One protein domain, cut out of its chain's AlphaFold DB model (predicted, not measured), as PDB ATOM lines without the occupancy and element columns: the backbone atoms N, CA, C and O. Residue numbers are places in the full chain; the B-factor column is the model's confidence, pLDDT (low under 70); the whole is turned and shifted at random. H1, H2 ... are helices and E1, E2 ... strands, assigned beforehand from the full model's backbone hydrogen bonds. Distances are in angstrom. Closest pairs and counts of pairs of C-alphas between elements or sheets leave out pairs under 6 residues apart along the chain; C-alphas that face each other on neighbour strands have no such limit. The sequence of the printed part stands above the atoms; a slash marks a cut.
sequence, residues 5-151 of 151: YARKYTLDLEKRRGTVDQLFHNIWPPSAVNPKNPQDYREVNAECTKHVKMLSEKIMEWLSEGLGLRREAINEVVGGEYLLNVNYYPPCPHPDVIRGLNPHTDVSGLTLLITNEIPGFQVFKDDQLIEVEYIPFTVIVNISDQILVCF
ATOM      1  N   TYR A   5     252.354 222.381 197.103       73.56
ATOM      2  CA  TYR A   5     252.192 221.288 198.057       73.56
ATOM      3  C   TYR A   5     252.361 221.823 199.478       73.56
ATOM      4  O   TYR A   5     253.351 222.490 199.786       73.56
ATOM      5  N   ALA A   6     251.410 221.505 200.344       64.31
ATOM      6  CA  ALA A   6     251.472 221.805 201.758       64.31
ATOM      7  C   ALA A   6     251.213 220.527 202.553       64.31
ATOM      8  O   ALA A   6     250.153 219.911 202.461       64.31
ATOM      9  N   ARG A   7     252.175 220.166 203.399       52.78
ATOM     10  CA  ARG A   7     251.961 219.203 204.475       52.78
ATOM     11  C   ARG A   7     251.570 219.968 205.729       52.78
ATOM     12  O   ARG A   7     252.398 220.686 206.294       52.78
ATOM     13  N   LYS A   8     250.333 219.808 206.196       55.66
ATOM     14  CA  LYS A   8     249.941 220.299 207.523       55.66
ATOM     15  C   LYS A   8     250.265 219.209 208.544       55.66
ATOM     16  O   LYS A   8     249.460 218.317 208.790       55.66
ATOM     17  N   TYR A   9     251.478 219.254 209.101       43.50
ATOM     18  CA  TYR A   9     251.894 218.359 210.184       43.50
ATOM     19  C   TYR A   9     251.468 218.951 211.526       43.50
ATOM     20  O   TYR A   9     252.027 219.949 211.983       43.50
ATOM     21  N   THR A  10     250.460 218.368 212.166       49.78
ATOM     22  CA  THR A  10     250.237 218.549 213.606       49.78
ATOM     23  C   THR A  10     249.383 217.392 214.104       49.78
ATOM     24  O   THR A  10     248.161 217.463 214.041       49.78
ATOM     25  N   LEU A  11     250.022 216.322 214.591       48.31
ATOM     26  CA  LEU A  11     249.338 215.400 215.494       48.31
ATOM     27  C   LEU A  11     249.236 216.118 216.838       48.31
ATOM     28  O   LEU A  11     250.150 216.079 217.657       48.31
ATOM     29  N   ASP A  12     248.160 216.867 217.005       58.69
ATOM     30  CA  ASP A  12     247.887 217.596 218.231       58.69
ATOM     31  C   ASP A  12     246.703 216.906 218.898       58.69
ATOM     32  O   ASP A  12     245.563 217.073 218.467       58.69
ATOM     33  N   LEU A  13     246.990 216.065 219.894       57.25
ATOM     34  CA  LEU A  13     245.972 215.326 220.643       57.25
ATOM     35  C   LEU A  13     245.103 216.260 221.496       57.25
ATOM     36  O   LEU A  13     243.927 215.967 221.699       57.25
ATOM     37  N   GLU A  14     245.637 217.406 221.931       59.72
ATOM     38  CA  GLU A  14     244.861 218.422 222.650       59.72
ATOM     39  C   GLU A  14     243.885 219.129 221.703       59.72
ATOM     40  O   GLU A  14     242.726 219.356 222.051       59.72
ATOM     41  N   LYS A  15     244.320 219.417 220.468       59.56
ATOM     42  CA  LYS A  15     243.484 220.043 219.429       59.56
ATOM     43  C   LYS A  15     242.739 219.049 218.538       59.56
ATOM     44  O   LYS A  15     241.999 219.494 217.662       59.56
ATOM     45  N   ARG A  16     242.918 217.738 218.742       61.44
ATOM     46  CA  ARG A  16     242.288 216.646 217.974       61.44
ATOM     47  C   ARG A  16     242.529 216.719 216.455       61.44
ATOM     48  O   ARG A  16     241.640 216.410 215.660       61.44
ATOM     49  N   ARG A  17     243.727 217.150 216.040       62.34
ATOM     50  CA  ARG A  17     244.079 217.389 214.623       62.34
ATOM     51  C   ARG A  17     244.889 216.245 214.026       62.34
ATOM     52  O   ARG A  17     245.830 215.759 214.652       62.34
ATOM     53  N   GLY A  18     244.495 215.823 212.829       64.38
ATOM     54  CA  GLY A  18     245.168 214.805 212.033       64.38
ATOM     55  C   GLY A  18     246.054 215.396 210.948       64.38
ATOM     56  O   GLY A  18     245.991 216.583 210.631       64.38
ATOM     57  N   THR A  19     246.894 214.541 210.374       68.62
ATOM     58  CA  THR A  19     247.757 214.903 209.248       68.62
ATOM     59  C   THR A  19     246.963 214.812 207.952       68.62
ATOM     60  O   THR A  19     246.357 213.780 207.679       68.62
ATOM     61  N   VAL A  20     247.014 215.865 207.136       81.62
ATOM     62  CA  VAL A  20     246.551 215.846 205.741       81.62
ATOM     63  C   VAL A  20     247.651 216.432 204.876       81.62
ATOM     64  O   VAL A  20     248.147 217.533 205.140       81.62
ATOM     65  N   ASP A  21     248.016 215.692 203.838       85.69
ATOM     66  CA  ASP A  21     248.871 216.192 202.771       85.69
ATOM     67  C   ASP A  21     247.966 216.803 201.694       85.69
ATOM     68  O   ASP A  21     247.063 216.140 201.185       85.69
ATOM     69  N   GLN A  22     248.177 218.080 201.381       88.50
ATOM     70  CA  GLN A  22     247.353 218.824 200.432       88.50
ATOM     71  C   GLN A  22     248.202 219.281 199.249       88.50
ATOM     72  O   GLN A  22     249.262 219.888 199.420       88.50
ATOM     73  N   LEU A  23     247.717 219.035 198.037       90.25
ATOM     74  CA  LEU A  23     248.228 219.666 196.828       90.25
ATOM     75  C   LEU A  23     247.153 220.619 196.305       90.25
ATOM     76  O   LEU A  23     246.121 220.181 195.804       90.25
ATOM     77  N   PHE A  24     247.414 221.920 196.435       90.75
ATOM     78  CA  PHE A  24     246.476 222.979 196.081       90.75
ATOM     79  C   PHE A  24     247.028 223.831 194.944       90.75
ATOM     80  O   PHE A  24     248.114 224.405 195.071       90.75
ATOM     81  N   HIS A  25     246.307 223.933 193.833       92.62
ATOM     82  CA  HIS A  25     246.806 224.654 192.664       92.62
ATOM     83  C   HIS A  25     245.688 225.144 191.740       92.62
ATOM     84  O   HIS A  25     244.557 224.665 191.791       92.62
ATOM     85  N   ASN A  26     246.023 226.098 190.874       94.12
ATOM     86  CA  ASN A  26     245.096 226.596 189.868       94.12
ATOM     87  C   ASN A  26     244.995 225.589 188.727       94.12
ATOM     88  O   ASN A  26     246.000 225.030 188.272       94.12
ATOM     89  N   ILE A  27     243.780 225.411 188.230       94.88
ATOM     90  CA  ILE A  27     243.488 224.616 187.036       94.88
ATOM     91  C   ILE A  27     242.866 225.462 185.920       94.88
ATOM     92  O   ILE A  27     242.901 225.068 184.759       94.88
ATOM     93  N   TRP A  28     242.392 226.667 186.241       95.00
ATOM     94  CA  TRP A  28     241.937 227.673 185.283       95.00
ATOM     95  C   TRP A  28     242.091 229.077 185.895       95.00
ATOM     96  O   TRP A  28     241.869 229.206 187.101       95.00
ATOM     97  N   PRO A  29     242.435 230.127 185.120       94.31
ATOM     98  CA  PRO A  29     242.611 230.173 183.660       94.31
ATOM     99  C   PRO A  29     243.926 229.544 183.165       94.31
ATOM    100  O   PRO A  29     244.837 229.333 183.967       94.31
ATOM    101  N   PRO A  30     244.083 229.282 181.846       91.88
ATOM    102  CA  PRO A  30     245.286 228.658 181.278       91.88
ATOM    103  C   PRO A  30     246.603 229.348 181.661       91.88
ATOM    104  O   PRO A  30     247.629 228.688 181.817       91.88
ATOM    105  N   SER A  31     246.576 230.671 181.850       92.19
ATOM    106  CA  SER A  31     247.732 231.473 182.268       92.19
ATOM    107  C   SER A  31     248.204 231.184 183.698       92.19
ATOM    108  O   SER A  31     249.362 231.456 184.013       92.19
ATOM    109  N   ALA A  32     247.338 230.632 184.550       91.25
ATOM    110  CA  ALA A  32     247.598 230.402 185.969       91.25
ATOM    111  C   ALA A  32     247.865 228.927 186.317       91.25
ATOM    112  O   ALA A  32     248.257 228.647 187.450       91.25
ATOM    113  N   VAL A  33     247.672 227.997 185.371       91.94
ATOM    114  CA  VAL A  33     247.732 226.546 185.619       91.94
ATOM    115  C   VAL A  33     249.102 226.093 186.121       91.94
ATOM    116  O   VAL A  33     250.147 226.344 185.512       91.94
ATOM    117  N   ASN A  34     249.080 225.350 187.221       89.50
ATOM    118  CA  ASN A  34     250.220 224.691 187.849       89.50
ATOM    119  C   ASN A  34     249.764 223.360 188.484       89.50
ATOM    120  O   ASN A  34     248.565 223.153 188.581       89.50
ATOM    121  N   PRO A  35     250.668 222.452 188.904       89.06
ATOM    122  CA  PRO A  35     252.079 222.362 188.533       89.06
ATOM    123  C   PRO A  35     252.264 221.981 187.051       89.06
ATOM    124  O   PRO A  35     251.394 221.386 186.425       89.06
ATOM    125  N   LYS A  36     253.423 222.320 186.470       83.56
ATOM    126  CA  LYS A  36     253.745 221.981 185.066       83.56
ATOM    127  C   LYS A  36     254.313 220.568 184.884       83.56
ATOM    128  O   LYS A  36     254.364 220.098 183.748       83.56
ATOM    129  N   ASN A  37     254.734 219.944 185.986       84.56
ATOM    130  CA  ASN A  37     255.334 218.614 186.065       84.56
ATOM    131  C   ASN A  37     254.695 217.815 187.219       84.56
ATOM    132  O   ASN A  37     254.361 218.433 188.235       84.56
ATOM    133  N   PRO A  38     254.597 216.475 187.110       91.31
ATOM    134  CA  PRO A  38     254.961 215.663 185.940       91.31
ATOM    135  C   PRO A  38     254.000 215.874 184.753       91.31
ATOM    136  O   PRO A  38     252.900 216.397 184.925       91.31
ATOM    137  N   GLN A  39     254.435 215.518 183.538       89.94
ATOM    138  CA  GLN A  39     253.661 215.748 182.310       89.94
ATOM    139  C   GLN A  39     252.313 215.019 182.327       89.94
ATOM    140  O   GLN A  39     251.293 215.643 182.041       89.94
ATOM    141  N   ASP A  40     252.301 213.757 182.748       93.56
ATOM    142  CA  ASP A  40     251.083 212.943 182.796       93.56
ATOM    143  C   ASP A  40     250.023 213.568 183.715       93.56
ATOM    144  O   ASP A  40     248.846 213.635 183.366       93.56
ATOM    145  N   TYR A  41     250.445 214.128 184.858       91.50
ATOM    146  CA  TYR A  41     249.544 214.851 185.760       91.50
ATOM    147  C   TYR A  41     248.919 216.066 185.075       91.50
ATOM    148  O   TYR A  41     247.720 216.302 185.194       91.50
ATOM    149  N   ARG A  42     249.720 216.831 184.326       90.38
ATOM    150  CA  ARG A  42     249.239 218.005 183.594       90.38
ATOM    151  C   ARG A  42     248.199 217.623 182.542       90.38
ATOM    152  O   ARG A  42     247.213 218.339 182.400       90.38
ATOM    153  N   GLU A  43     248.415 216.537 181.809       92.50
ATOM    154  CA  GLU A  43     247.502 216.075 180.756       92.50
ATOM    155  C   GLU A  43     246.171 215.585 181.334       92.50
ATOM    156  O   GLU A  43     245.111 216.042 180.902       92.50
ATOM    157  N   VAL A  44     246.221 214.750 182.377       93.19
ATOM    158  CA  VAL A  44     245.022 214.282 183.090       93.19
ATOM    159  C   VAL A  44     244.263 215.455 183.710       93.19
ATOM    160  O   VAL A  44     243.046 215.561 183.559       93.19
ATOM    161  N   ASN A  45     244.974 216.374 184.369       92.69
ATOM    162  CA  ASN A  45     244.354 217.534 184.992       92.69
ATOM    163  C   ASN A  45     243.728 218.475 183.952       92.69
ATOM    164  O   ASN A  45     242.649 219.009 184.194       92.69
ATOM    165  N   ALA A  46     244.352 218.661 182.786       93.38
ATOM    166  CA  ALA A  46     243.791 219.481 181.715       93.38
ATOM    167  C   ALA A  46     242.469 218.905 181.186       93.38
ATOM    168  O   ALA A  46     241.530 219.663 180.947       93.38
ATOM    169  N   GLU A  47     242.371 217.583 181.036       95.00
ATOM    170  CA  GLU A  47     241.120 216.940 180.632       95.00
ATOM    171  C   GLU A  47     240.060 217.032 181.736       95.00
ATOM    172  O   GLU A  47     238.942 217.473 181.474       95.00
ATOM    173  N   CYS A  48     240.428 216.733 182.985       93.50
ATOM    174  CA  CYS A  48     239.550 216.887 184.148       93.50
ATOM    175  C   CYS A  48     238.989 218.315 184.261       93.50
ATOM    176  O   CYS A  48     237.786 218.506 184.429       93.50
ATOM    177  N   THR A  49     239.841 219.327 184.066       95.56
ATOM    178  CA  THR A  49     239.468 220.748 184.121       95.56
ATOM    179  C   THR A  49     238.349 221.089 183.142       95.56
ATOM    180  O   THR A  49     237.446 221.844 183.498       95.56
ATOM    181  N   LYS A  50     238.367 220.534 181.921       95.94
ATOM    182  CA  LYS A  50     237.305 220.787 180.932       95.94
ATOM    183  C   LYS A  50     235.946 220.315 181.445       95.94
ATOM    184  O   LYS A  50     234.974 221.063 181.359       95.94
ATOM    185  N   HIS A  51     235.893 219.101 181.995       95.94
ATOM    186  CA  HIS A  51     234.660 218.509 182.525       95.94
ATOM    187  C   HIS A  51     234.186 219.224 183.793       95.94
ATOM    188  O   HIS A  51     233.006 219.544 183.902       95.94
ATOM    189  N   VAL A  52     235.107 219.552 184.707       95.25
ATOM    190  CA  VAL A  52     234.825 220.321 185.932       95.25
ATOM    191  C   VAL A  52     234.232 221.684 185.598       95.25
ATOM    192  O   VAL A  52     233.183 222.035 186.136       95.25
ATOM    193  N   LYS A  53     234.861 222.429 184.683       95.44
ATOM    194  CA  LYS A  53     234.381 223.744 184.252       95.44
ATOM    195  C   LYS A  53     232.986 223.641 183.634       95.44
ATOM    196  O   LYS A  53     232.080 224.338 184.069       95.44
ATOM    197  N   MET A  54     232.798 222.721 182.685       95.94
ATOM    198  CA  MET A  54     231.509 222.516 182.016       95.94
ATOM    199  C   MET A  54     230.385 222.185 183.007       95.94
ATOM    200  O   MET A  54     229.302 222.762 182.929       95.94
ATOM    201  N   LEU A  55     230.627 221.255 183.937       96.31
ATOM    202  CA  LEU A  55     229.630 220.853 184.928       96.31
ATOM    203  C   LEU A  55     229.321 221.994 185.905       96.31
ATOM    204  O   LEU A  55     228.154 222.264 186.178       96.31
ATOM    205  N   SER A  56     230.357 222.672 186.398       95.31
ATOM    206  CA  SER A  56     230.231 223.816 187.302       95.31
ATOM    207  C   SER A  56     229.402 224.942 186.689       95.31
ATOM    208  O   SER A  56     228.452 225.399 187.322       95.31
ATOM    209  N   GLU A  57     229.716 225.352 185.457       95.31
ATOM    210  CA  GLU A  57     228.994 226.424 184.766       95.31
ATOM    211  C   GLU A  57     227.526 226.054 184.576       95.31
ATOM    212  O   GLU A  57     226.649 226.861 184.869       95.31
ATOM    213  N   LYS A  58     227.242 224.804 184.190       96.81
ATOM    214  CA  LYS A  58     225.870 224.321 184.001       96.81
ATOM    215  C   LYS A  58     225.059 224.303 185.299       96.81
ATOM    216  O   LYS A  58     223.884 224.659 185.288       96.81
ATOM    217  N   ILE A  59     225.671 223.901 186.416       96.38
ATOM    218  CA  ILE A  59     225.022 223.939 187.734       96.38
ATOM    219  C   ILE A  59     224.715 225.387 188.126       96.38
ATOM    220  O   ILE A  59     223.600 225.674 188.553       96.38
ATOM    221  N   MET A  60     225.666 226.304 187.941       95.06
ATOM    222  CA  MET A  60     225.462 227.727 188.229       95.06
ATOM    223  C   MET A  60     224.387 228.360 187.331       95.06
ATOM    224  O   MET A  60     223.621 229.204 187.801       95.06
ATOM    225  N   GLU A  61     224.266 227.920 186.076       95.94
ATOM    226  CA  GLU A  61     223.175 228.334 185.185       95.94
ATOM    227  C   GLU A  61     221.810 227.895 185.717       95.94
ATOM    228  O   GLU A  61     220.894 228.706 185.835       95.94
ATOM    229  N   TRP A  62     221.682 226.621 186.097       96.88
ATOM    230  CA  TRP A  62     220.443 226.095 186.668       96.88
ATOM    231  C   TRP A  62     220.079 226.753 187.998       96.88
ATOM    232  O   TRP A  62     218.902 227.011 188.247       96.88
ATOM    233  N   LEU A  63     221.070 227.058 188.840       94.69
ATOM    234  CA  LEU A  63     220.858 227.818 190.073       94.69
ATOM    235  C   LEU A  63     220.345 229.228 189.768       94.69
ATOM    236  O   LEU A  63     219.390 229.674 190.400       94.69
ATOM    237  N   SER A  64     220.921 229.900 188.769       95.44
ATOM    238  CA  SER A  64     220.475 231.233 188.352       95.44
ATOM    239  C   SER A  64     219.010 231.209 187.906       95.44
ATOM    240  O   SER A  64     218.204 232.006 188.382       95.44
ATOM    241  N   GLU A  65     218.644 230.257 187.044       97.19
ATOM    242  CA  GLU A  65     217.264 230.086 186.567       97.19
ATOM    243  C   GLU A  65     216.299 229.738 187.708       97.19
ATOM    244  O   GLU A  65     215.210 230.308 187.790       97.19
ATOM    245  N   GLY A  66     216.702 228.849 188.622       95.62
ATOM    246  CA  GLY A  66     215.905 228.462 189.789       95.62
ATOM    247  C   GLY A  66     215.625 229.618 190.756       95.62
ATOM    248  O   GLY A  66     214.592 229.623 191.421       95.62
ATOM    249  N   LEU A  67     216.506 230.621 190.787       93.88
ATOM    250  CA  LEU A  67     216.342 231.863 191.545       93.88
ATOM    251  C   LEU A  67     215.620 232.971 190.750       93.88
ATOM    252  O   LEU A  67     215.449 234.077 191.260       93.88
ATOM    253  N   GLY A  68     215.186 232.702 189.513       96.19
ATOM    254  CA  GLY A  68     214.493 233.675 188.660       96.19
ATOM    255  C   GLY A  68     215.407 234.729 188.023       96.19
ATOM    256  O   GLY A  68     214.935 235.791 187.618       96.19
ATOM    257  N   LEU A  69     216.711 234.461 187.943       96.19
ATOM    258  CA  LEU A  69     217.707 235.351 187.348       96.19
ATOM    259  C   LEU A  69     217.920 235.034 185.862       96.19
ATOM    260  O   LEU A  69     217.455 234.018 185.341       96.19
ATOM    261  N   ARG A  70     218.688 235.890 185.171       97.38
ATOM    262  CA  ARG A  70     219.260 235.512 183.869       97.38
ATOM    263  C   ARG A  70     220.136 234.276 184.050       97.38
ATOM    264  O   ARG A  70     220.893 234.214 185.014       97.38
ATOM    265  N   ARG A  71     220.079 233.353 183.089       96.75
ATOM    266  CA  ARG A  71     220.801 232.075 183.107       96.75
ATOM    267  C   ARG A  71     222.285 232.227 183.459       96.75
ATOM    268  O   ARG A  71     222.817 231.423 184.204       96.75
ATOM    269  N   GLU A  72     222.952 233.271 182.990       95.69
ATOM    270  CA  GLU A  72     224.396 233.457 183.172       95.69
ATOM    271  C   GLU A  72     224.769 234.255 184.437       95.69
ATOM    272  O   GLU A  72     225.953 234.415 184.728       95.69
ATOM    273  N   ALA A  73     223.791 234.749 185.208       94.69
ATOM    274  CA  ALA A  73     224.013 235.748 186.256       94.69
ATOM    275  C   ALA A  73     225.022 235.307 187.330       94.69
ATOM    276  O   ALA A  73     225.920 236.073 187.669       94.69
ATOM    277  N   ILE A  74     224.913 234.080 187.854       93.38
ATOM    278  CA  ILE A  74     225.852 233.589 188.879       93.38
ATOM    279  C   ILE A  74     227.241 233.346 188.279       93.38
ATOM    280  O   ILE A  74     228.243 233.695 188.902       93.38
ATOM    281  N   ASN A  75     227.318 232.807 187.058       92.38
ATOM    282  CA  ASN A  75     228.595 232.579 186.373       92.38
ATOM    283  C   ASN A  75     229.377 233.880 186.162       92.38
ATOM    284  O   ASN A  75     230.596 233.887 186.313       92.38
ATOM    285  N   GLU A  76     228.687 234.977 185.842       92.12
ATOM    286  CA  GLU A  76     229.301 236.294 185.641       92.12
ATOM    287  C   GLU A  76     229.938 236.863 186.925       92.12
ATOM    288  O   GLU A  76     230.895 237.630 186.836       92.12
ATOM    289  N   VAL A  77     229.429 236.493 188.107       89.12
ATOM    290  CA  VAL A  77     229.881 237.029 189.406       89.12
ATOM    291  C   VAL A  77     230.890 236.110 190.097       89.12
ATOM    292  O   VAL A  77     231.847 236.590 190.700       89.12
ATOM    293  N   VAL A  78     230.664 234.798 190.033       86.06
ATOM    294  CA  VAL A  78     231.379 233.786 190.829       86.06
ATOM    295  C   VAL A  78     232.378 232.984 189.987       86.06
ATOM    296  O   VAL A  78     233.327 232.405 190.518       86.06
ATOM    297  N   GLY A  79     232.178 232.926 188.670       81.88
ATOM    298  CA  GLY A  79     233.054 232.196 187.761       81.88
ATOM    299  C   GLY A  79     234.402 232.884 187.520       81.88
ATOM    300  O   GLY A  79     234.675 233.991 187.976       81.88
ATOM    301  N   GLY A  80     235.257 232.220 186.739       85.81
ATOM    302  CA  GLY A  80     236.488 232.813 186.195       85.81
ATOM    303  C   GLY A  80     237.790 232.194 186.701       85.81
ATOM    304  O   GLY A  80     238.762 232.148 185.945       85.81
ATOM    305  N   GLU A  81     237.801 231.622 187.903       92.06
ATOM    306  CA  GLU A  81     238.954 230.907 188.462       92.06
ATOM    307  C   GLU A  81     238.537 229.524 188.965       92.06
ATOM    308  O   GLU A  81     237.505 229.372 189.614       92.06
ATOM    309  N   TYR A  82     239.350 228.507 188.671       94.12
ATOM    310  CA  TYR A  82     239.134 227.154 189.181       94.12
ATOM    311  C   TYR A  82     240.396 226.645 189.857       94.12
ATOM    312  O   TYR A  82     241.507 226.744 189.323       94.12
ATOM    313  N   LEU A  83     240.196 226.054 191.029       94.12
ATOM    314  CA  LEU A  83     241.232 225.547 191.915       94.12
ATOM    315  C   LEU A  83     240.996 224.056 192.142       94.12
ATOM    316  O   LEU A  83     239.857 223.627 192.316       94.12
ATOM    317  N   LEU A  84     242.072 223.274 192.166       93.94
ATOM    318  CA  LEU A  84     242.040 221.873 192.568       93.94
ATOM    319  C   LEU A  84     242.747 221.720 193.911       93.94
ATOM    320  O   LEU A  84     243.856 222.223 194.099       93.94
ATOM    321  N   ASN A  85     242.103 220.997 194.825       93.12
ATOM    322  CA  ASN A  85     242.688 220.571 196.085       93.12
ATOM    323  C   ASN A  85     242.680 219.044 196.166       93.12
ATOM    324  O   ASN A  85     241.622 218.434 196.326       93.12
ATOM    325  N   VAL A  86     243.854 218.428 196.077       92.25
ATOM    326  CA  VAL A  86     244.012 216.988 196.290       92.25
ATOM    327  C   VAL A  86     244.374 216.764 197.751       92.25
ATOM    328  O   VAL A  86     245.442 217.185 198.194       92.25
ATOM    329  N   ASN A  87     243.490 216.094 198.489       92.25
ATOM    330  CA  ASN A  87     243.696 215.761 199.895       92.25
ATOM    331  C   ASN A  87     244.107 214.294 200.029       92.25
ATOM    332  O   ASN A  87     243.373 213.401 199.611       92.25
ATOM    333  N   TYR A  88     245.255 214.045 200.652       90.50
ATOM    334  CA  TYR A  88     245.702 212.713 201.032       90.50
ATOM    335  C   TYR A  88     245.659 212.562 202.554       90.50
ATOM    336  O   TYR A  88     246.349 213.276 203.287       90.50
ATOM    337  N   TYR A  89     244.839 211.617 203.010       88.38
ATOM    338  CA  TYR A  89     244.641 211.286 204.418       88.38
ATOM    339  C   TYR A  89     245.407 209.990 204.740       88.38
ATOM    340  O   TYR A  89     244.922 208.906 204.412       88.38
ATOM    341  N   PRO A  90     246.617 210.057 205.328       86.69
ATOM    342  CA  PRO A  90     247.340 208.860 205.746       86.69
ATOM    343  C   PRO A  90     246.590 208.109 206.863       86.69
ATOM    344  O   PRO A  90     245.834 208.732 207.616       86.69
ATOM    345  N   PRO A  91     246.831 206.793 207.034       85.94
ATOM    346  CA  PRO A  91     246.259 206.023 208.134       85.94
ATOM    347  C   PRO A  91     246.505 206.681 209.498       85.94
ATOM    348  O   PRO A  91     247.629 207.076 209.820       85.94
ATOM    349  N   CYS A  92     245.450 206.781 210.307       81.94
ATOM    350  CA  CYS A  92     245.495 207.403 211.625       81.94
ATOM    351  C   CYS A  92     245.391 206.337 212.733       81.94
ATOM    352  O   CYS A  92     244.441 205.558 212.707       81.94
ATOM    353  N   PRO A  93     246.297 206.310 213.731       81.88
ATOM    354  CA  PRO A  93     246.209 205.373 214.859       81.88
ATOM    355  C   PRO A  93     245.018 205.615 215.801       81.88
ATOM    356  O   PRO A  93     244.640 204.718 216.549       81.88
ATOM    357  N   HIS A  94     244.448 206.826 215.795       82.56
ATOM    358  CA  HIS A  94     243.372 207.243 216.703       82.56
ATOM    359  C   HIS A  94     242.236 207.961 215.948       82.56
ATOM    360  O   HIS A  94     241.976 209.138 216.214       82.56
ATOM    361  N   PRO A  95     241.560 207.286 215.001       78.00
ATOM    362  CA  PRO A  95     240.570 207.914 214.119       78.00
ATOM    363  C   PRO A  95     239.350 208.469 214.874       78.00
ATOM    364  O   PRO A  95     238.778 209.466 214.451       78.00
ATOM    365  N   ASP A  96     239.005 207.899 216.033       78.75
ATOM    366  CA  ASP A  96     237.860 208.348 216.846       78.75
ATOM    367  C   ASP A  96     238.096 209.703 217.527       78.75
ATOM    368  O   ASP A  96     237.164 210.410 217.914       78.75
ATOM    369  N   VAL A  97     239.367 210.066 217.710       75.81
ATOM    370  CA  VAL A  97     239.774 211.284 218.420       75.81
ATOM    371  C   VAL A  97     240.275 212.335 217.443       75.81
ATOM    372  O   VAL A  97     240.163 213.525 217.724       75.81
ATOM    373  N   ILE A  98     240.828 211.912 216.309       75.38
ATOM    374  CA  ILE A  98     241.606 212.754 215.411       75.38
ATOM    375  C   ILE A  98     240.848 212.972 214.109       75.38
ATOM    376  O   ILE A  98     240.541 212.032 213.383       75.38
ATOM    377  N   ARG A  99     240.613 214.242 213.776       74.44
ATOM    378  CA  ARG A  99     239.941 214.621 212.530       74.44
ATOM    379  C   ARG A  99     240.960 214.947 211.451       74.44
ATOM    380  O   ARG A  99     241.918 215.672 211.715       74.44
ATOM    381  N   GLY A 100     240.726 214.454 210.233       77.50
ATOM    382  CA  GLY A 100     241.544 214.804 209.070       77.50
ATOM    383  C   GLY A 100     241.485 216.305 208.791       77.50
ATOM    384  O   GLY A 100     242.499 216.995 208.833       77.50
ATOM    385  N   LEU A 101     240.280 216.838 208.590       81.38
ATOM    386  CA  LEU A 101     240.050 218.266 208.394       81.38
ATOM    387  C   LEU A 101     239.106 218.800 209.476       81.38
ATOM    388  O   LEU A 101     238.200 218.102 209.930       81.38
ATOM    389  N   ASN A 102     239.332 220.038 209.918       81.38
ATOM    390  CA  ASN A 102     238.427 220.675 210.872       81.38
ATOM    391  C   ASN A 102     237.076 220.970 210.202       81.38
ATOM    392  O   ASN A 102     237.051 221.231 208.997       81.38
ATOM    393  N   PRO A 103     235.973 221.003 210.970       84.88
ATOM    394  CA  PRO A 103     234.717 221.553 210.479       84.88
ATOM    395  C   PRO A 103     234.939 222.963 209.925       84.88
ATOM    396  O   PRO A 103     235.585 223.789 210.573       84.88
ATOM    397  N   HIS A 104     234.445 223.207 208.718       88.69
ATOM    398  CA  HIS A 104     234.541 224.483 208.019       88.69
ATOM    399  C   HIS A 104     233.420 224.576 206.982       88.69
ATOM    400  O   HIS A 104     232.826 223.561 206.616       88.69
ATOM    401  N   THR A 105     233.164 225.793 206.521       88.56
ATOM    402  CA  THR A 105     232.464 226.060 205.266       88.56
ATOM    403  C   THR A 105     233.484 226.339 204.171       88.56
ATOM    404  O   THR A 105     234.619 226.757 204.434       88.56
ATOM    405  N   ASP A 106     233.089 226.077 202.931       89.44
ATOM    406  CA  ASP A 106     233.909 226.394 201.774       89.44
ATOM    407  C   ASP A 106     233.767 227.880 201.431       89.44
ATOM    408  O   ASP A 106     232.665 228.386 201.238       89.44
ATOM    409  N   VAL A 107     234.898 228.567 201.265       86.31
ATOM    410  CA  VAL A 107     234.942 229.987 200.860       86.31
ATOM    411  C   VAL A 107     234.786 230.153 199.335       86.31
ATOM    412  O   VAL A 107     234.869 231.260 198.810       86.31
ATOM    413  N   SER A 108     234.624 229.055 198.593       85.81
ATOM    414  CA  SER A 108     234.399 229.059 197.142       85.81
ATOM    415  C   SER A 108     232.962 229.481 196.799       85.81
ATOM    416  O   SER A 108     232.161 229.798 197.678       85.81
ATOM    417  N   GLY A 109     232.624 229.492 195.510       89.06
ATOM    418  CA  GLY A 109     231.232 229.534 195.059       89.06
ATOM    419  C   GLY A 109     230.576 228.162 195.003       89.06
ATOM    420  O   GLY A 109     229.530 227.935 195.605       89.06
ATOM    421  N   LEU A 110     231.219 227.231 194.303       93.81
ATOM    422  CA  LEU A 110     230.763 225.857 194.130       93.81
ATOM    423  C   LEU A 110     231.956 224.919 194.315       93.81
ATOM    424  O   LEU A 110     233.004 225.133 193.702       93.81
ATOM    425  N   THR A 111     231.790 223.860 195.102       94.88
ATOM    426  CA  THR A 111     232.789 222.792 195.221       94.88
ATOM    427  C   THR A 111     232.246 221.506 194.606       94.88
ATOM    428  O   THR A 111     231.165 221.038 194.962       94.88
ATOM    429  N   LEU A 112     233.017 220.920 193.687       96.00
ATOM    430  CA  LEU A 112     232.788 219.579 193.152       96.00
ATOM    431  C   LEU A 112     233.763 218.621 193.837       96.00
ATOM    432  O   LEU A 112     234.972 218.699 193.617       96.00
ATOM    433  N   LEU A 113     233.241 217.741 194.686       95.12
ATOM    434  CA  LEU A 113     234.028 216.795 195.466       95.12
ATOM    435  C   LEU A 113     233.911 215.389 194.871       95.12
ATOM    436  O   LEU A 113     232.819 214.839 194.722       95.12
ATOM    437  N   ILE A 114     235.069 214.804 194.571       93.00
ATOM    438  CA  ILE A 114     235.219 213.400 194.191       93.00
ATOM    439  C   ILE A 114     235.916 212.697 195.352       93.00
ATOM    440  O   ILE A 114     236.998 213.114 195.770       93.00
ATOM    441  N   THR A 115     235.298 211.643 195.876       91.06
ATOM    442  CA  THR A 115     235.852 210.837 196.968       91.06
ATOM    443  C   THR A 115     236.344 209.489 196.449       91.06
ATOM    444  O   THR A 115     235.976 209.041 195.360       91.06
ATOM    445  N   ASN A 116     237.189 208.827 197.233       89.19
ATOM    446  CA  ASN A 116     237.493 207.413 197.038       89.19
ATOM    447  C   ASN A 116     236.439 206.543 197.750       89.19
ATOM    448  O   ASN A 116     235.512 207.051 198.375       89.19
ATOM    449  N   GLU A 117     236.608 205.227 197.659       89.25
ATOM    450  CA  GLU A 117     235.770 204.210 198.315       89.25
ATOM    451  C   GLU A 117     235.920 204.141 199.846       89.25
ATOM    452  O   GLU A 117     235.304 203.291 200.487       89.25
ATOM    453  N   ILE A 118     236.747 205.006 200.443       89.44
ATOM    454  CA  ILE A 118     236.985 205.030 201.885       89.44
ATOM    455  C   ILE A 118     236.031 206.048 202.527       89.44
ATOM    456  O   ILE A 118     236.092 207.229 202.176       89.44
ATOM    457  N   PRO A 119     235.175 205.632 203.479       86.12
ATOM    458  CA  PRO A 119     234.286 206.552 204.178       86.12
ATOM    459  C   PRO A 119     235.056 207.600 204.992       86.12
ATOM    460  O   PRO A 119     236.188 207.371 205.427       86.12
ATOM    461  N   GLY A 120     234.437 208.760 205.219       87.06
ATOM    462  CA  GLY A 120     235.048 209.826 206.022       87.06
ATOM    463  C   GLY A 120     234.546 211.237 205.732       87.06
ATOM    464  O   GLY A 120     234.849 212.155 206.494       87.06
ATOM    465  N   PHE A 121     233.773 211.437 204.660       90.81
ATOM    466  CA  PHE A 121     233.118 212.718 204.417       90.81
ATOM    467  C   PHE A 121     231.870 212.853 205.296       90.81
ATOM    468  O   PHE A 121     230.997 211.985 205.307       90.81
ATOM    469  N   GLN A 122     231.801 213.951 206.046       92.12
ATOM    470  CA  GLN A 122     230.701 214.258 206.953       92.12
ATOM    471  C   GLN A 122     230.207 215.678 206.697       92.12
ATOM    472  O   GLN A 122     231.007 216.592 206.493       92.12
ATOM    473  N   VAL A 123     228.892 215.863 206.763       93.00
ATOM    474  CA  VAL A 123     228.231 217.169 206.683       93.00
ATOM    475  C   VAL A 123     227.556 217.486 208.008       93.00
ATOM    476  O   VAL A 123     227.069 216.590 208.694       93.00
ATOM    477  N   PHE A 124     227.532 218.760 208.390       92.19
ATOM    478  CA  PHE A 124     226.829 219.202 209.590       92.19
ATOM    479  C   PHE A 124     225.448 219.732 209.209       92.19
ATOM    480  O   PHE A 124     225.344 220.686 208.441       92.19
ATOM    481  N   LYS A 125     224.393 219.102 209.723       92.00
ATOM    482  CA  LYS A 125     222.999 219.449 209.440       92.00
ATOM    483  C   LYS A 125     222.147 219.185 210.679       92.00
ATOM    484  O   LYS A 125     222.308 218.146 211.307       92.00
ATOM    485  N   ASP A 126     221.248 220.113 211.007       93.56
ATOM    486  CA  ASP A 126     220.299 219.991 212.126       93.56
ATOM    487  C   ASP A 126     220.987 219.613 213.457       93.56
ATOM    488  O   ASP A 126     220.575 218.692 214.158       93.56
ATOM    489  N   ASP A 127     222.088 220.307 213.767       91.50
ATOM    490  CA  ASP A 127     222.956 220.081 214.933       91.50
ATOM    491  C   ASP A 127     223.627 218.694 215.012       91.50
ATOM    492  O   ASP A 127     224.146 218.290 216.056       91.50
ATOM    493  N   GLN A 128     223.669 217.964 213.896       92.25
ATOM    494  CA  GLN A 128     224.237 216.622 213.811       92.25
ATOM    495  C   GLN A 128     225.294 216.516 212.709       92.25
ATOM    496  O   GLN A 128     225.178 217.108 211.637       92.25
ATOM    497  N   LEU A 129     226.340 215.727 212.972       90.19
ATOM    498  CA  LEU A 129     227.270 215.280 211.937       90.19
ATOM    499  C   LEU A 129     226.678 214.050 211.253       90.19
ATOM    500  O   LEU A 129     226.462 213.025 211.897       90.19
ATOM    501  N   ILE A 130     226.433 214.167 209.955       93.12
ATOM    502  CA  ILE A 130     225.882 213.116 209.107       93.12
ATOM    503  C   ILE A 130     226.998 212.621 208.196       93.12
ATOM    504  O   ILE A 130     227.616 213.405 207.477       93.12
ATOM    505  N   GLU A 131     227.257 211.319 208.227       91.75
ATOM    506  CA  GLU A 131     228.159 210.675 207.279       91.75
ATOM    507  C   GLU A 131     227.497 210.574 205.907       91.75
ATOM    508  O   GLU A 131     226.335 210.184 205.787       91.75
ATOM    509  N   VAL A 132     228.235 210.956 204.868       91.81
ATOM    510  CA  VAL A 132     227.762 210.860 203.490       91.81
ATOM    511  C   VAL A 132     228.213 209.525 202.921       91.81
ATOM    512  O   VAL A 132     229.409 209.239 202.861       91.81
ATOM    513  N   GLU A 133     227.247 208.714 202.498       90.31
ATOM    514  CA  GLU A 133     227.512 207.419 201.882       90.31
ATOM    515  C   GLU A 133     228.312 207.580 200.584       90.31
ATOM    516  O   GLU A 133     228.019 208.436 199.743       90.31
ATOM    517  N   TYR A 134     229.317 206.722 200.405       90.88
ATOM    518  CA  TYR A 134     230.022 206.623 199.137       90.88
ATOM    519  C   TYR A 134     229.130 205.963 198.085       90.88
ATOM    520  O   TYR A 134     228.755 204.798 198.216       90.88
ATOM    521  N   ILE A 135     228.860 206.683 196.996       92.12
ATOM    522  CA  ILE A 135     228.157 206.143 195.833       92.12
ATOM    523  C   ILE A 135     229.138 206.113 194.648       92.12
ATOM    524  O   ILE A 135     229.632 207.173 194.244       92.12
ATOM    525  N   PRO A 136     229.430 204.934 194.061       90.88
ATOM    526  CA  PRO A 136     230.341 204.825 192.927       90.88
ATOM    527  C   PRO A 136     229.959 205.743 191.763       90.88
ATOM    528  O   PRO A 136     228.785 205.873 191.421       90.88
ATOM    529  N   PHE A 137     230.969 206.335 191.120       89.31
ATOM    530  CA  PHE A 137     230.817 207.209 189.947       89.31
ATOM    531  C   PHE A 137     229.965 208.471 190.177       89.31
ATOM    532  O   PHE A 137     229.410 209.020 189.226       89.31
ATOM    533  N   THR A 138     229.873 208.954 191.420       92.44
ATOM    534  CA  THR A 138     229.168 210.201 191.748       92.44
ATOM    535  C   THR A 138     230.117 211.359 192.034       92.44
ATOM    536  O   THR A 138     231.292 211.176 192.352       92.44
ATOM    537  N   VAL A 139     229.586 212.574 191.895       94.44
ATOM    538  CA  VAL A 139     230.241 213.823 192.288       94.44
ATOM    539  C   VAL A 139     229.354 214.482 193.332       94.44
ATOM    540  O   VAL A 139     228.168 214.708 193.083       94.44
ATOM    541  N   ILE A 140     229.923 214.796 194.491       94.50
ATOM    542  CA  ILE A 140     229.234 215.558 195.529       94.50
ATOM    543  C   ILE A 140     229.347 217.038 195.167       94.50
ATOM    544  O   ILE A 140     230.437 217.535 194.885       94.50
ATOM    545  N   VAL A 141     228.220 217.743 195.172       94.88
ATOM    546  CA  VAL A 141     228.156 219.176 194.870       94.88
ATOM    547  C   VAL A 141     227.851 219.929 196.157       94.88
ATOM    548  O   VAL A 141     226.824 219.678 196.783       94.88
ATOM    549  N   ASN A 142     228.729 220.855 196.537       93.25
ATOM    550  CA  ASN A 142     228.527 221.756 197.668       93.25
ATOM    551  C   ASN A 142     228.353 223.197 197.166       93.25
ATOM    552  O   ASN A 142     229.160 223.672 196.362       93.25
ATOM    553  N   ILE A 143     227.300 223.871 197.634       91.25
ATOM    554  CA  ILE A 143     227.062 225.299 197.399       91.25
ATOM    555  C   ILE A 143     227.699 226.053 198.561       91.25
ATOM    556  O   ILE A 143     227.382 225.797 199.721       91.25
ATOM    557  N   SER A 144     228.604 226.962 198.232       88.44
ATOM    558  CA  SER A 144     229.577 227.506 199.171       88.44
ATOM    559  C   SER A 144     229.313 228.985 199.476       88.44
ATOM    560  O   SER A 144     228.422 229.614 198.894       88.44
ATOM    561  N   ASP A 145     230.094 229.551 200.398       87.75
ATOM    562  CA  ASP A 145     229.820 230.849 201.020       87.75
ATOM    563  C   ASP A 145     229.661 231.997 200.009       87.75
ATOM    564  O   ASP A 145     228.830 232.876 200.223       87.75
ATOM    565  N   GLN A 146     230.392 232.003 198.884       84.25
ATOM    566  CA  GLN A 146     230.246 233.083 197.894       84.25
ATOM    567  C   GLN A 146     228.865 233.103 197.238       84.25
ATOM    568  O   GLN A 146     228.353 234.179 196.950       84.25
ATOM    569  N   ILE A 147     228.238 231.943 197.022       84.75
ATOM    570  CA  ILE A 147     226.864 231.904 196.505       84.75
ATOM    571  C   ILE A 147     225.880 232.276 197.619       84.75
ATOM    572  O   ILE A 147     224.916 232.985 197.355       84.75
ATOM    573  N   LEU A 148     226.129 231.855 198.862       77.56
ATOM    574  CA  LEU A 148     225.232 232.124 199.993       77.56
ATOM    575  C   LEU A 148     225.239 233.586 200.466       77.56
ATOM    576  O   LEU A 148     224.251 234.031 201.031       77.56
ATOM    577  N   VAL A 149     226.344 234.315 200.286       66.12
ATOM    578  CA  VAL A 149     226.473 235.727 200.702       66.12
ATOM    579  C   VAL A 149     226.036 236.696 199.598       66.12
ATOM    580  O   VAL A 149     225.653 237.829 199.887       66.12
ATOM    581  N   CYS A 150     226.105 236.285 198.329       54.31
ATOM    582  CA  CYS A 150     225.716 237.124 197.193       54.31
ATOM    583  C   CYS A 150     224.199 237.146 196.908       54.31
ATOM    584  O   CYS A 150     223.789 237.858 195.989       54.31
ATOM    585  N   PHE A 151     223.386 236.430 197.691       43.94
ATOM    586  CA  PHE A 151     221.917 236.393 197.623       43.94
ATOM    587  C   PHE A 151     221.297 236.491 199.020       43.94
ATOM    588  O   PHE A 151     220.120 236.912 199.095       43.94
TER     589      PHE A 151
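Overview. This is residues 5 to 151 of the 151 residues of the protein "Fe2OG dioxygenase domain-containing protein" of Brassica oleracea var. oleracea (UniProt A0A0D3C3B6). What is the main picture? One long helix, H1, crosses one face of a three-stranded sheet, E1 E2 E3, and runs on over a small strand pair, E4 and E7; the hairpin of E5 and E6 lies beyond that pair, away from H1. Short helix H2 folds back from the later end of H1, with H3 beside H2, while residues 36 to 41 stick out. What is printed? The printed part has 147 residues with three named helices and seven named strands, in the order E1 E2 H1 H2 E3 E4 E5 E6 E7 H3; the class is mixed, and each of the three sheets is antiparallel. How large is it? It is only just compact, close to loose, with a radius of gyration of the C-alphas of 17.1 A and spans of 50 by 44 by 28 A.

Along the chain. Where is the largest sheet? E1 is residues 5 to 8, starting at C-alpha 5 (252.192, 221.288, 198.057); E2 is residues 20 to 28, 24.1 A long; E3 is residues 82 to 88, 19.8 A long. Where are the helices? H1 is residues 39 to 66, 40.5 A long, from C-alpha 39 at (253.661, 215.748, 182.310); H2 is residues 73 to 78. H3 is residues 145 to 149, ending at C-alpha 149 (226.473, 235.727, 200.702). Where are the small strands? E4 is residues 110 to 113, E5 122 to 125, E6 128 to 131 and E7 140 to 143.

Arrangement. How is the largest sheet paired? Inner strand E2 has N 6 to O 22 at 2.8 A with E1, its hairpin partner, and N 23 to O 86 at 2.9 A with E3. How does H1 stand to it? In two layers, a helix on one face of a sheet, H1 is on the sheet at a height of 8.1 A and runs across the strands, at 74 degrees to E2 on the local plane; the closest C-alphas of H1 and E2 are those of Thr 49 and Ile 27, 6.3 A apart. What lies further out? E3 and E4 are near each other, with 7 pairs of C-alphas within 10 A; E4 and E7 have N 111 to O 142 at 2.9 A, and hairpin E5 and E6 has N 123 to O 130 at 2.9 A. And the helices? H1 touches H2 with residues 57 to 64 alone, closest at the C-alphas of Ser 64 and Ile 74, 5.9 A, in a helical hairpin at a steep tilt of 44 degrees, opposite ways. H2 and H3 only just touch, with 3 pairs of C-alphas within 8 A, the closest those of Val 78 and Gln 146, 7.2 A. Every O i to N i+4 pair is within hydrogen-bond range in H1 and H3, and 1 of 2 in H2.

Size, cuts and confidence. How far does it reach? The two C-alphas farthest apart, those of Arg 70 and Pro 93, are 50.9 A apart. Is it unbroken? The printed part has no cut; the links E1 to E2 and E3 to E4 are long, with 11 and 21 residues. Where is confidence low? The model's pLDDT is under 70 at residues 6 to 19 and 149 to 151.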